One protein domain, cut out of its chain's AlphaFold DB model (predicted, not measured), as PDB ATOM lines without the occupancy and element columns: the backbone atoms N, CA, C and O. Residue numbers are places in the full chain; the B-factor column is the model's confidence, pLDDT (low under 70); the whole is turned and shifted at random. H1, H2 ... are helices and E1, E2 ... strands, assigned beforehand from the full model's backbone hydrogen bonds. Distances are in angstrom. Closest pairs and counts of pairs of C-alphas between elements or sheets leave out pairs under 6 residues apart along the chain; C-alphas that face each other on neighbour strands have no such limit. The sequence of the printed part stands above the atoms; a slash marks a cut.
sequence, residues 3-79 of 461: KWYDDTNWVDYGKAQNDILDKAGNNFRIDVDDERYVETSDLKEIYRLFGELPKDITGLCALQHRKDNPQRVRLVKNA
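AT A GLANCE: This is residues 3 to 79 of the 461 residues of an uncharacterized protein of Entamoeba dispar (strain ATCC PRA-260 / SAW760) (UniProt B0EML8). What shape do these atoms make? A strongly twisted wall of five strands, E2, E1, E5, E4 and E3 side by side, has H2 packed over E4 and E5, while H1 only grazes it, apart from H2. What is in it? The 77 printed residues include five named strands and two named helices, in the order E1 E2 H1 E3 H2 E4 E5; the class is mixed and the sheet antiparallel. It is compact and rounded, with a radius of gyration of the C-alphas of 11.7 A and spans of 29 by 26 by 24 A.

HOW THE PARTS SIT: How do the strands pair? E1, residues 3 to 5, forms a hairpin with E2, residues 10 to 12, with N 11 and O 4 2.8 A apart, and is antiparallel to E5, residues 73 to 78, with N 3 and O 77 at 2.8 A. E4, residues 61 to 66, forms a hairpin with E5, with N 62 and O 76 at 2.8 A, and is antiparallel to E3, residues 36 to 40, with N 39 and O 63 at 2.8 A; these pairs are within hydrogen-bond range. Where are the helices? H1, residues 15 to 23, only grazes the sheet, with residues 18 to 22. H2, residues 43 to 50, is on the sheet at a height of 9.2 A, slantwise to E4 at 41 degrees on the local plane; its closest C-alphas to E4 are Leu 43 and Cys 61, 7.5 A. In H1 and H2 every O i to N i+4 pair is within hydrogen-bond range.

IN THESE COORDINATES: Where do the elements begin and end? E1 begins at C-alpha 3, (-51.160, 74.772, 138.662), and E5 ends at C-alpha 78, (-45.040, 75.060, 137.425). Which are longer? E4 measures 17.0 A, E5 16.6 A, E3 13.6 A and H1 12.3 A.

THE WHOLE: Is it unbroken? The printed part has no cut; H1 to E3 is the long link. Where is confidence low? Among the 23 residues under 70 are 23 to 28, 40 to 45 and 55 to 60.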
ATOM      1  N   LYS A   3     -50.073  74.626 137.690       83.00
ATOM      2  CA  LYS A   3     -51.160  74.772 138.662       83.00
ATOM      3  C   LYS A   3     -51.473  76.243 138.899       83.00
ATOM      4  O   LYS A   3     -50.555  77.054 138.944       83.00
ATOM      5  N   TRP A   4     -52.738  76.585 139.113       85.31
ATOM      6  CA  TRP A   4     -53.147  77.920 139.556       85.31
ATOM      7  C   TRP A   4     -53.596  77.892 141.016       85.31
ATOM      8  O   TRP A   4     -54.117  76.883 141.489       85.31
ATOM      9  N   TYR A   5     -53.355  78.979 141.740       79.56
ATOM     10  CA  TYR A   5     -53.739  79.104 143.140       79.56
ATOM     11  C   TYR A   5     -55.197  79.566 143.238       79.56
ATOM     12  O   TYR A   5     -55.540  80.658 142.774       79.56
ATOM     13  N   ASP A   6     -56.051  78.707 143.790       79.94
ATOM     14  CA  ASP A   6     -57.434  79.021 144.162       79.94
ATOM     15  C   ASP A   6     -57.510  79.531 145.605       79.94
ATOM     16  O   ASP A   6     -56.499  79.569 146.302       79.94
ATOM     17  N   ASP A   7     -58.712  79.863 146.083       75.56
ATOM     18  CA  ASP A   7     -58.960  80.443 147.413       75.56
ATOM     19  C   ASP A   7     -58.288  79.682 148.575       75.56
ATOM     20  O   ASP A   7     -58.058  80.249 149.643       75.56
ATOM     21  N   THR A   8     -57.984  78.391 148.400       77.75
ATOM     22  CA  THR A   8     -57.360  77.567 149.447       77.75
ATOM     23  C   THR A   8     -56.286  76.589 148.976       77.75
ATOM     24  O   THR A   8     -55.593  76.040 149.828       77.75
ATOM     25  N   ASN A   9     -56.152  76.305 147.674       81.44
ATOM     26  CA  ASN A   9     -55.319  75.198 147.190       81.44
ATOM     27  C   ASN A   9     -54.804  75.417 145.762       81.44
ATOM     28  O   ASN A   9     -55.403  76.142 144.969       81.44
ATOM     29  N   TRP A  10     -53.734  74.702 145.408       82.06
ATOM     30  CA  TRP A  10     -53.268  74.595 144.027       82.06
ATOM     31  C   TRP A  10     -54.166  73.666 143.212       82.06
ATOM     32  O   TRP A  10     -54.356  72.502 143.566       82.06
ATOM     33  N   VAL A  11     -54.668  74.178 142.094       84.69
ATOM     34  CA  VAL A  11     -55.531  73.455 141.163       84.69
ATOM     35  C   VAL A  11     -54.773  73.207 139.866       84.69
ATOM     36  O   VAL A  11     -54.266  74.138 139.240       84.69
ATOM     37  N   ASP A  12     -54.711  71.943 139.457       86.06
ATOM     38  CA  ASP A  12     -54.009  71.538 138.242       86.06
ATOM     39  C   ASP A  12     -54.714  72.076 136.995       86.06
ATOM     40  O   ASP A  12     -55.944  72.040 136.869       86.06
ATOM     41  N   TYR A  13     -53.921  72.534 136.031       84.19
ATOM     42  CA  TYR A  13     -54.433  72.742 134.685       84.19
ATOM     43  C   TYR A  13     -54.765  71.405 134.012       84.19
ATOM     44  O   TYR A  13     -54.192  70.359 134.322       84.19
ATOM     45  N   GLY A  14     -55.677  71.439 133.038       82.88
ATOM     46  CA  GLY A  14     -55.924  70.291 132.170       82.88
ATOM     47  C   GLY A  14     -54.719  69.984 131.274       82.88
ATOM     48  O   GLY A  14     -53.817  70.805 131.097       82.88
ATOM     49  N   LYS A  15     -54.685  68.780 130.693       80.62
ATOM     50  CA  LYS A  15     -53.561  68.324 129.856       80.62
ATOM     51  C   LYS A  15     -53.272  69.273 128.683       80.62
ATOM     52  O   LYS A  15     -52.122  69.620 128.463       80.62
ATOM     53  N   ALA A  16     -54.310  69.736 127.985       80.19
ATOM     54  CA  ALA A  16     -54.157  70.638 126.844       80.19
ATOM     55  C   ALA A  16     -53.520  71.980 127.241       80.19
ATOM     56  O   ALA A  16     -52.638  72.471 126.546       80.19
ATOM     57  N   GLN A  17     -53.928  72.546 128.379       79.81
ATOM     58  CA  GLN A  17     -53.349  73.781 128.902       79.81
ATOM     59  C   GLN A  17     -51.896  73.579 129.345       79.81
ATOM     60  O   GLN A  17     -51.053  74.418 129.054       79.81
ATOM     61  N   ASN A  18     -51.590  72.456 130.004       78.25
ATOM     62  CA  ASN A  18     -50.215  72.108 130.368       78.25
ATOM     63  C   ASN A  18     -49.311  71.993 129.140       78.25
ATOM     64  O   ASN A  18     -48.234  72.570 129.138       78.25
ATOM     65  N   ASP A  19     -49.763  71.306 128.090       75.69
ATOM     66  CA  ASP A  19     -48.987  71.142 126.857       75.69
ATOM     67  C   ASP A  19     -48.716  72.496 126.170       75.69
ATOM     68  O   ASP A  19     -47.681  72.662 125.529       75.69
ATOM     69  N   ILE A  20     -49.634  73.463 126.296       74.88
ATOM     70  CA  ILE A  20     -49.461  74.833 125.789       74.88
ATOM     71  C   ILE A  20     -48.445  75.598 126.645       74.88
ATOM     72  O   ILE A  20     -47.509  76.181 126.101       74.88
ATOM     73  N   LEU A  21     -48.608  75.580 127.968       74.75
ATOM     74  CA  LEU A  21     -47.753  76.320 128.898       74.75
ATOM     75  C   LEU A  21     -46.321  75.764 128.951       74.75
ATOM     76  O   LEU A  21     -45.381  76.540 129.068       74.75
ATOM     77  N   ASP A  22     -46.145  74.448 128.808       71.19
ATOM     78  CA  ASP A  22     -44.827  73.802 128.734       71.19
ATOM     79  C   ASP A  22     -44.096  74.137 127.418       71.19
ATOM     80  O   ASP A  22     -42.883  74.296 127.415       71.19
ATOM     81  N   LYS A  23     -44.812  74.269 126.291       65.56
ATOM     82  CA  LYS A  23     -44.202  74.567 124.976       65.56
ATOM     83  C   LYS A  23     -43.898  76.035 124.754       65.56
ATOM     84  O   LYS A  23     -43.070  76.377 123.916       65.56
ATOM     85  N   ALA A  24     -44.617  76.914 125.433       58.75
ATOM     86  CA  ALA A  24     -44.567  78.339 125.172       58.75
ATOM     87  C   ALA A  24     -43.354  79.031 125.801       58.75
ATOM     88  O   ALA A  24     -43.399  80.237 126.039       58.75
ATOM     89  N   GLY A  25     -42.277  78.278 126.030       52.09
ATOM     90  CA  GLY A  25     -41.068  78.637 126.752       52.09
ATOM     91  C   GLY A  25     -40.293  79.852 126.245       52.09
ATOM     92  O   GLY A  25     -39.126  79.926 126.582       52.09
ATOM     93  N   ASN A  26     -40.872  80.796 125.494       45.59
ATOM     94  CA  ASN A  26     -40.312  82.127 125.232       45.59
ATOM     95  C   ASN A  26     -41.322  83.242 124.863       45.59
ATOM     96  O   ASN A  26     -40.883  84.329 124.504       45.59
ATOM     97  N   ASN A  27     -42.645  83.064 124.988       45.91
ATOM     98  CA  ASN A  27     -43.600  84.114 124.592       45.91
ATOM     99  C   ASN A  27     -44.348  84.711 125.787       45.91
ATOM    100  O   ASN A  27     -45.188  84.059 126.407       45.91
ATOM    101  N   PHE A  28     -44.049  85.980 126.085       68.81
ATOM    102  CA  PHE A  28     -44.815  86.790 127.027       68.81
ATOM    103  C   PHE A  28     -46.272  86.852 126.564       68.81
ATOM    104  O   PHE A  28     -46.568  87.257 125.442       68.81
ATOM    105  N   ARG A  29     -47.156  86.428 127.471       71.19
ATOM    106  CA  ARG A  29     -48.590  86.195 127.291       71.19
ATOM    107  C   ARG A  29     -48.947  85.006 126.383       71.19
ATOM    108  O   ARG A  29     -48.866  85.046 125.159       71.19
ATOM    109  N   ILE A  30     -49.494  83.976 127.020       77.88
ATOM    110  CA  ILE A  30     -49.947  82.727 126.414       77.88
ATOM    111  C   ILE A  30     -51.433  82.570 126.678       77.88
ATOM    112  O   ILE A  30     -51.856  82.468 127.829       77.88
ATOM    113  N   ASP A  31     -52.236  82.522 125.622       83.38
ATOM    114  CA  ASP A  31     -53.657  82.228 125.758       83.38
ATOM    115  C   ASP A  31     -53.850  80.774 126.212       83.38
ATOM    116  O   ASP A  31     -53.431  79.826 125.550       83.38
ATOM    117  N   VAL A  32     -54.494  80.607 127.367       78.06
ATOM    118  CA  VAL A  32     -54.826  79.296 127.941       78.06
ATOM    119  C   VAL A  32     -56.141  78.782 127.357       78.06
ATOM    120  O   VAL A  32     -56.304  77.582 127.140       78.06
ATOM    121  N   ASP A  33     -57.077  79.700 127.111       82.25
ATOM    122  CA  ASP A  33     -58.348  79.478 126.425       82.25
ATOM    123  C   ASP A  33     -58.943  80.813 125.931       82.25
ATOM    124  O   ASP A  33     -58.292  81.865 125.952       82.25
ATOM    125  N   ASP A  34     -60.195  80.778 125.473       84.69
ATOM    126  CA  ASP A  34     -60.916  81.942 124.954       84.69
ATOM    127  C   ASP A  34     -61.106  83.059 125.991       84.69
ATOM    128  O   ASP A  34     -61.266  84.218 125.612       84.69
ATOM    129  N   GLU A  35     -61.043  82.750 127.287       84.75
ATOM    130  CA  GLU A  35     -61.278  83.699 128.374       84.75
ATOM    131  C   GLU A  35     -60.003  84.133 129.097       84.75
ATOM    132  O   GLU A  35     -60.018  85.149 129.796       84.75
ATOM    133  N   ARG A  36     -58.914  83.367 129.000       83.62
ATOM    134  CA  ARG A  36     -57.768  83.490 129.910       83.62
ATOM    135  C   ARG A  36     -56.436  83.448 129.188       83.62
ATOM    136  O   ARG A  36     -56.273  82.754 128.188       83.62
ATOM    137  N   TYR A  37     -55.465  84.149 129.758       87.00
ATOM    138  CA  TYR A  37     -54.067  84.050 129.359       87.00
ATOM    139  C   TYR A  37     -53.147  84.031 130.577       87.00
ATOM    140  O   TYR A  37     -53.527  84.515 131.642       87.00
ATOM    141  N   VAL A  38     -51.955  83.466 130.420       81.19
ATOM    142  CA  VAL A  38     -50.887  83.448 131.422       81.19
ATOM    143  C   VAL A  38     -49.729  84.294 130.929       81.19
ATOM    144  O   VAL A  38     -49.303  84.165 129.788       81.19
ATOM    145  N   GLU A  39     -49.220  85.154 131.792       78.44
ATOM    146  CA  GLU A  39     -48.087  86.028 131.547       78.44
ATOM    147  C   GLU A  39     -47.033  85.789 132.624       78.44
ATOM    148  O   GLU A  39     -47.320  85.798 133.822       78.44
ATOM    149  N   THR A  40     -45.799  85.535 132.203       68.44
ATOM    150  CA  THR A  40     -44.657  85.475 133.114       68.44
ATOM    151  C   THR A  40     -44.378  86.872 133.655       68.44
ATOM    152  O   THR A  40     -44.337  87.832 132.896       68.44
ATOM    153  N   SER A  41     -44.184  87.005 134.960       62.28
ATOM    154  CA  SER A  41     -43.803  88.266 135.605       62.28
ATOM    155  C   SER A  41     -42.670  88.001 136.577       62.28
ATOM    156  O   SER A  41     -42.530  86.883 137.077       62.28
ATOM    157  N   ASP A  42     -41.851  89.018 136.835       59.44
ATOM    158  CA  ASP A  42     -40.805  88.888 137.838       59.44
ATOM    159  C   ASP A  42     -41.414  88.679 139.239       59.44
ATOM    160  O   ASP A  42     -42.555  89.054 139.534       59.44
ATOM    161  N   LEU A  43     -40.645  88.039 140.124       62.47
ATOM    162  CA  LEU A  43     -41.105  87.737 141.480       62.47
ATOM    163  C   LEU A  43     -41.476  89.007 142.256       62.47
ATOM    164  O   LEU A  43     -42.396  88.972 143.067       62.47
ATOM    165  N   LYS A  44     -40.800  90.133 142.004       61.22
ATOM    166  CA  LYS A  44     -41.045  91.400 142.708       61.22
ATOM    167  C   LYS A  44     -42.439  91.944 142.392       61.22
ATOM    168  O   LYS A  44     -43.136  92.398 143.298       61.22
ATOM    169  N   GLU A  45     -42.856  91.864 141.138       64.94
ATOM    170  CA  GLU A  45     -44.175  92.256 140.659       64.94
ATOM    171  C   GLU A  45     -45.263  91.312 141.181       64.94
ATOM    172  O   GLU A  45     -46.312  91.761 141.640       64.94
ATOM    173  N   ILE A  46     -44.977  90.009 141.226       70.56
ATOM    174  CA  ILE A  46     -45.862  89.018 141.849       70.56
ATOM    175  C   ILE A  46     -46.067  89.337 143.343       70.56
ATOM    176  O   ILE A  46     -47.206  89.399 143.809       70.56
ATOM    177  N   TYR A  47     -44.994  89.622 144.091       65.94
ATOM    178  CA  TYR A  47     -45.089  90.052 145.492       65.94
ATOM    179  C   TYR A  47     -45.871  91.360 145.642       65.94
ATOM    180  O   TYR A  47     -46.680  91.485 146.559       65.94
ATOM    181  N   ARG A  48     -45.686  92.324 144.730       73.25
ATOM    182  CA  ARG A  48     -46.436  93.588 144.734       73.25
ATOM    183  C   ARG A  48     -47.940  93.370 144.565       73.25
ATOM    184  O   ARG A  48     -48.721  94.066 145.208       73.25
ATOM    185  N   LEU A  49     -48.342  92.438 143.701       73.06
ATOM    186  CA  LEU A  49     -49.748  92.186 143.376       73.06
ATOM    187  C   LEU A  49     -50.489  91.392 144.455       73.06
ATOM    188  O   LEU A  49     -51.660  91.673 144.706       73.06
ATOM    189  N   PHE A  50     -49.835  90.416 145.087       74.75
ATOM    190  CA  PHE A  50     -50.486  89.536 146.067       74.75
ATOM    191  C   PHE A  50     -50.185  89.894 147.528       74.75
ATOM    192  O   PHE A  50     -50.922  89.466 148.414       74.75
ATOM    193  N   GLY A  51     -49.148  90.695 147.799       69.25
ATOM    194  CA  GLY A  51     -48.709  91.075 149.146       69.25
ATOM    195  C   GLY A  51     -48.024  89.926 149.891       69.25
ATOM    196  O   GLY A  51     -46.839  90.009 150.203       69.25
ATOM    197  N   GLU A  52     -48.752  88.834 150.126       69.12
ATOM    198  CA  GLU A  52     -48.247  87.587 150.708       69.12
ATOM    199  C   GLU A  52     -48.453  86.423 149.730       69.12
ATOM    200  O   GLU A  52     -49.536  86.244 149.169       69.12
ATOM    201  N   LEU A  53     -47.410  85.615 149.528       72.50
ATOM    202  CA  LEU A  53     -47.465  84.432 148.668       72.50
ATOM    203  C   LEU A  53     -47.635  83.145 149.491       72.50
ATOM    204  O   LEU A  53     -47.202  83.085 150.647       72.50
ATOM    205  N   PRO A  54     -48.224  82.083 148.906       70.69
ATOM    206  CA  PRO A  54     -48.281  80.771 149.539       70.69
ATOM    207  C   PRO A  54     -46.881  80.254 149.893       70.69
ATOM    208  O   PRO A  54     -45.956  80.339 149.088       70.69
ATOM    209  N   LYS A  55     -46.723  79.665 151.085       69.31
ATOM    210  CA  LYS A  55     -45.424  79.154 151.574       69.31
ATOM    211  C   LYS A  55     -44.860  77.990 150.757       69.31
ATOM    212  O   LYS A  55     -43.684  77.681 150.881       69.31
ATOM    213  N   ASP A  56     -45.701  77.320 149.977       65.31
ATOM    214  CA  ASP A  56     -45.343  76.178 149.136       65.31
ATOM    215  C   ASP A  56     -45.097  76.585 147.670       65.31
ATOM    216  O   ASP A  56     -45.135  75.743 146.765       65.31
ATOM    217  N   ILE A  57     -44.909  77.880 147.406       67.25
ATOM    218  CA  ILE A  57     -44.509  78.365 146.088       67.25
ATOM    219  C   ILE A  57     -43.069  77.917 145.796       67.25
ATOM    220  O   ILE A  57     -42.158  78.154 146.583       67.25
ATOM    221  N   THR A  58     -42.879  77.220 144.678       58.09
ATOM    222  CA  THR A  58     -41.586  76.668 144.248       58.09
ATOM    223  C   THR A  58     -41.493  76.752 142.728       58.09
ATOM    224  O   THR A  58     -42.478  76.427 142.057       58.09
ATOM    225  N   GLY A  59     -40.327  77.118 142.191       62.16
ATOM    226  CA  GLY A  59     -40.058  77.130 140.751       62.16
ATOM    227  C   GLY A  59     -40.674  78.308 139.984       62.16
ATOM    228  O   GLY A  59     -41.006  79.352 140.548       62.16
ATOM    229  N   LEU A  60     -40.820  78.139 138.665       67.44
ATOM    230  CA  LEU A  60     -41.322  79.167 137.750       67.44
ATOM    231  C   LEU A  60     -42.762  79.593 138.087       67.44
ATOM    232  O   LEU A  60     -43.686  78.772 138.085       67.44
ATOM    233  N   CYS A  61     -42.945  80.894 138.329       72.69
ATOM    234  CA  CYS A  61     -44.225  81.506 138.682       72.69
ATOM    235  C   CYS A  61     -44.686  82.510 137.619       72.69
ATOM    236  O   CYS A  61     -43.878  83.170 136.968       72.69
ATOM    237  N   ALA A  62     -46.000  82.620 137.446       78.00
ATOM    238  CA  ALA A  62     -46.635  83.471 136.447       78.00
ATOM    239  C   ALA A  62     -47.997  83.990 136.933       78.00
ATOM    240  O   ALA A  62     -48.537  83.545 137.951       78.00
ATOM    241  N   LEU A  63     -48.565  84.928 136.182       80.44
ATOM    242  CA  LEU A  63     -49.859  85.547 136.430       80.44
ATOM    243  C   LEU A  63     -50.866  85.086 135.379       80.44
ATOM    244  O   LEU A  63     -50.648  85.256 134.185       80.44
ATOM    245  N   GLN A  64     -51.999  84.527 135.797       84.81
ATOM    246  CA  GLN A  64     -53.130  84.296 134.902       84.81
ATOM    247  C   GLN A  64     -54.100  85.467 134.974       84.81
ATOM    248  O   GLN A  64     -54.649  85.755 136.037       84.81
ATOM    249  N   HIS A  65     -54.409  86.048 133.823       84.88
ATOM    250  CA  HIS A  65     -55.385  87.114 133.662       84.88
ATOM    251  C   HIS A  65     -56.647  86.595 132.976       84.88
ATOM    252  O   HIS A  65     -56.597  85.697 132.126       84.88
ATOM    253  N   ARG A  66     -57.796  87.198 133.299       81.06
ATOM    254  CA  ARG A  66     -58.991  87.075 132.459       81.06
ATOM    255  C   ARG A  66     -59.013  88.183 131.410       81.06
ATOM    256  O   ARG A  66     -58.804  89.350 131.725       81.06
ATOM    257  N   LYS A  67     -59.325  87.816 130.170       83.69
ATOM    258  CA  LYS A  67     -59.429  88.738 129.029       83.69
ATOM    259  C   LYS A  67     -60.597  89.716 129.184       83.69
ATOM    260  O   LYS A  67     -60.502  90.845 128.720       83.69
ATOM    261  N   ASP A  68     -61.679  89.298 129.844       84.06
ATOM    262  CA  ASP A  68     -62.861  90.138 130.084       84.06
ATOM    263  C   ASP A  68     -62.680  91.131 131.244       84.06
ATOM    264  O   ASP A  68     -63.350  92.161 131.295       84.06
ATOM    265  N   ASN A  69     -61.782  90.828 132.181       76.50
ATOM    266  CA  ASN A  69     -61.468  91.686 133.310       76.50
ATOM    267  C   ASN A  69     -59.991  91.529 133.709       76.50
ATOM    268  O   ASN A  69     -59.667  90.642 134.508       76.50
ATOM    269  N   PRO A  70     -59.117  92.429 133.226       68.69
ATOM    270  CA  PRO A  70     -57.683  92.382 133.505       68.69
ATOM    271  C   PRO A  70     -57.313  92.479 134.992       68.69
ATOM    272  O   PRO A  70     -56.223  92.058 135.365       68.69
ATOM    273  N   GLN A  71     -58.208  92.992 135.851       73.81
ATOM    274  CA  GLN A  71     -57.983  93.073 137.302       73.81
ATOM    275  C   GLN A  71     -58.195  91.733 138.018       73.81
ATOM    276  O   GLN A  71     -57.813  91.583 139.176       73.81
ATOM    277  N   ARG A  72     -58.812  90.743 137.360       79.19
ATOM    278  CA  ARG A  72     -58.931  89.385 137.898       79.19
ATOM    279  C   ARG A  72     -57.675  88.600 137.556       79.19
ATOM    280  O   ARG A  72     -57.604  87.963 136.503       79.19
ATOM    281  N   VAL A  73     -56.719  88.652 138.476       80.81
ATOM    282  CA  VAL A  73     -55.420  87.990 138.363       80.81
ATOM    283  C   VAL A  73     -55.343  86.819 139.339       80.81
ATOM    284  O   VAL A  73     -55.854  86.895 140.456       80.81
ATOM    285  N   ARG A  74     -54.727  85.717 138.911       85.25
ATOM    286  CA  ARG A  74     -54.429  84.552 139.754       85.25
ATOM    287  C   ARG A  74     -52.962  84.184 139.641       85.25
ATOM    288  O   ARG A  74     -52.382  84.305 138.567       85.25
ATOM    289  N   LEU A  75     -52.396  83.689 140.733       82.75
ATOM    290  CA  LEU A  75     -51.043  83.158 140.740       82.75
ATOM    291  C   LEU A  75     -51.018  81.770 140.095       82.75
ATOM    292  O   LEU A  75     -51.902  80.946 140.334       82.75
ATOM    293  N   VAL A  76     -49.992  81.508 139.297       82.31
ATOM    294  CA  VAL A  76     -49.756  80.238 138.614       82.31
ATOM    295  C   VAL A  76     -48.325  79.788 138.873       82.31
ATOM    296  O   VAL A  76     -47.418  80.616 138.872       82.31
ATOM    297  N   LYS A  77     -48.109  78.486 139.079       76.69
ATOM    298  CA  LYS A  77     -46.774  77.889 139.212       76.69
ATOM    299  C   LYS A  77     -46.616  76.657 138.340       76.69
ATOM    300  O   LYS A  77     -47.583  75.918 138.126       76.69
ATOM    301  N   ASN A  78     -45.393  76.388 137.901       74.69
ATOM    302  CA  ASN A  78     -45.040  75.060 137.425       74.69
ATOM    303  C   ASN A  78     -44.724  74.178 138.638       74.69
ATOM    304  O   ASN A  78     -43.844  74.491 139.432       74.69
ATOM    305  N   ALA A  79     -45.482  73.100 138.829       67.56
ATOM    306  CA  ALA A  79     -45.197  72.138 139.882       67.56
ATOM    307  C   ALA A  79     -43.837  71.495 139.639       67.56
ATOM    308  O   ALA A  79     -43.587  71.022 138.524       67.56
TER     309      ALA A  79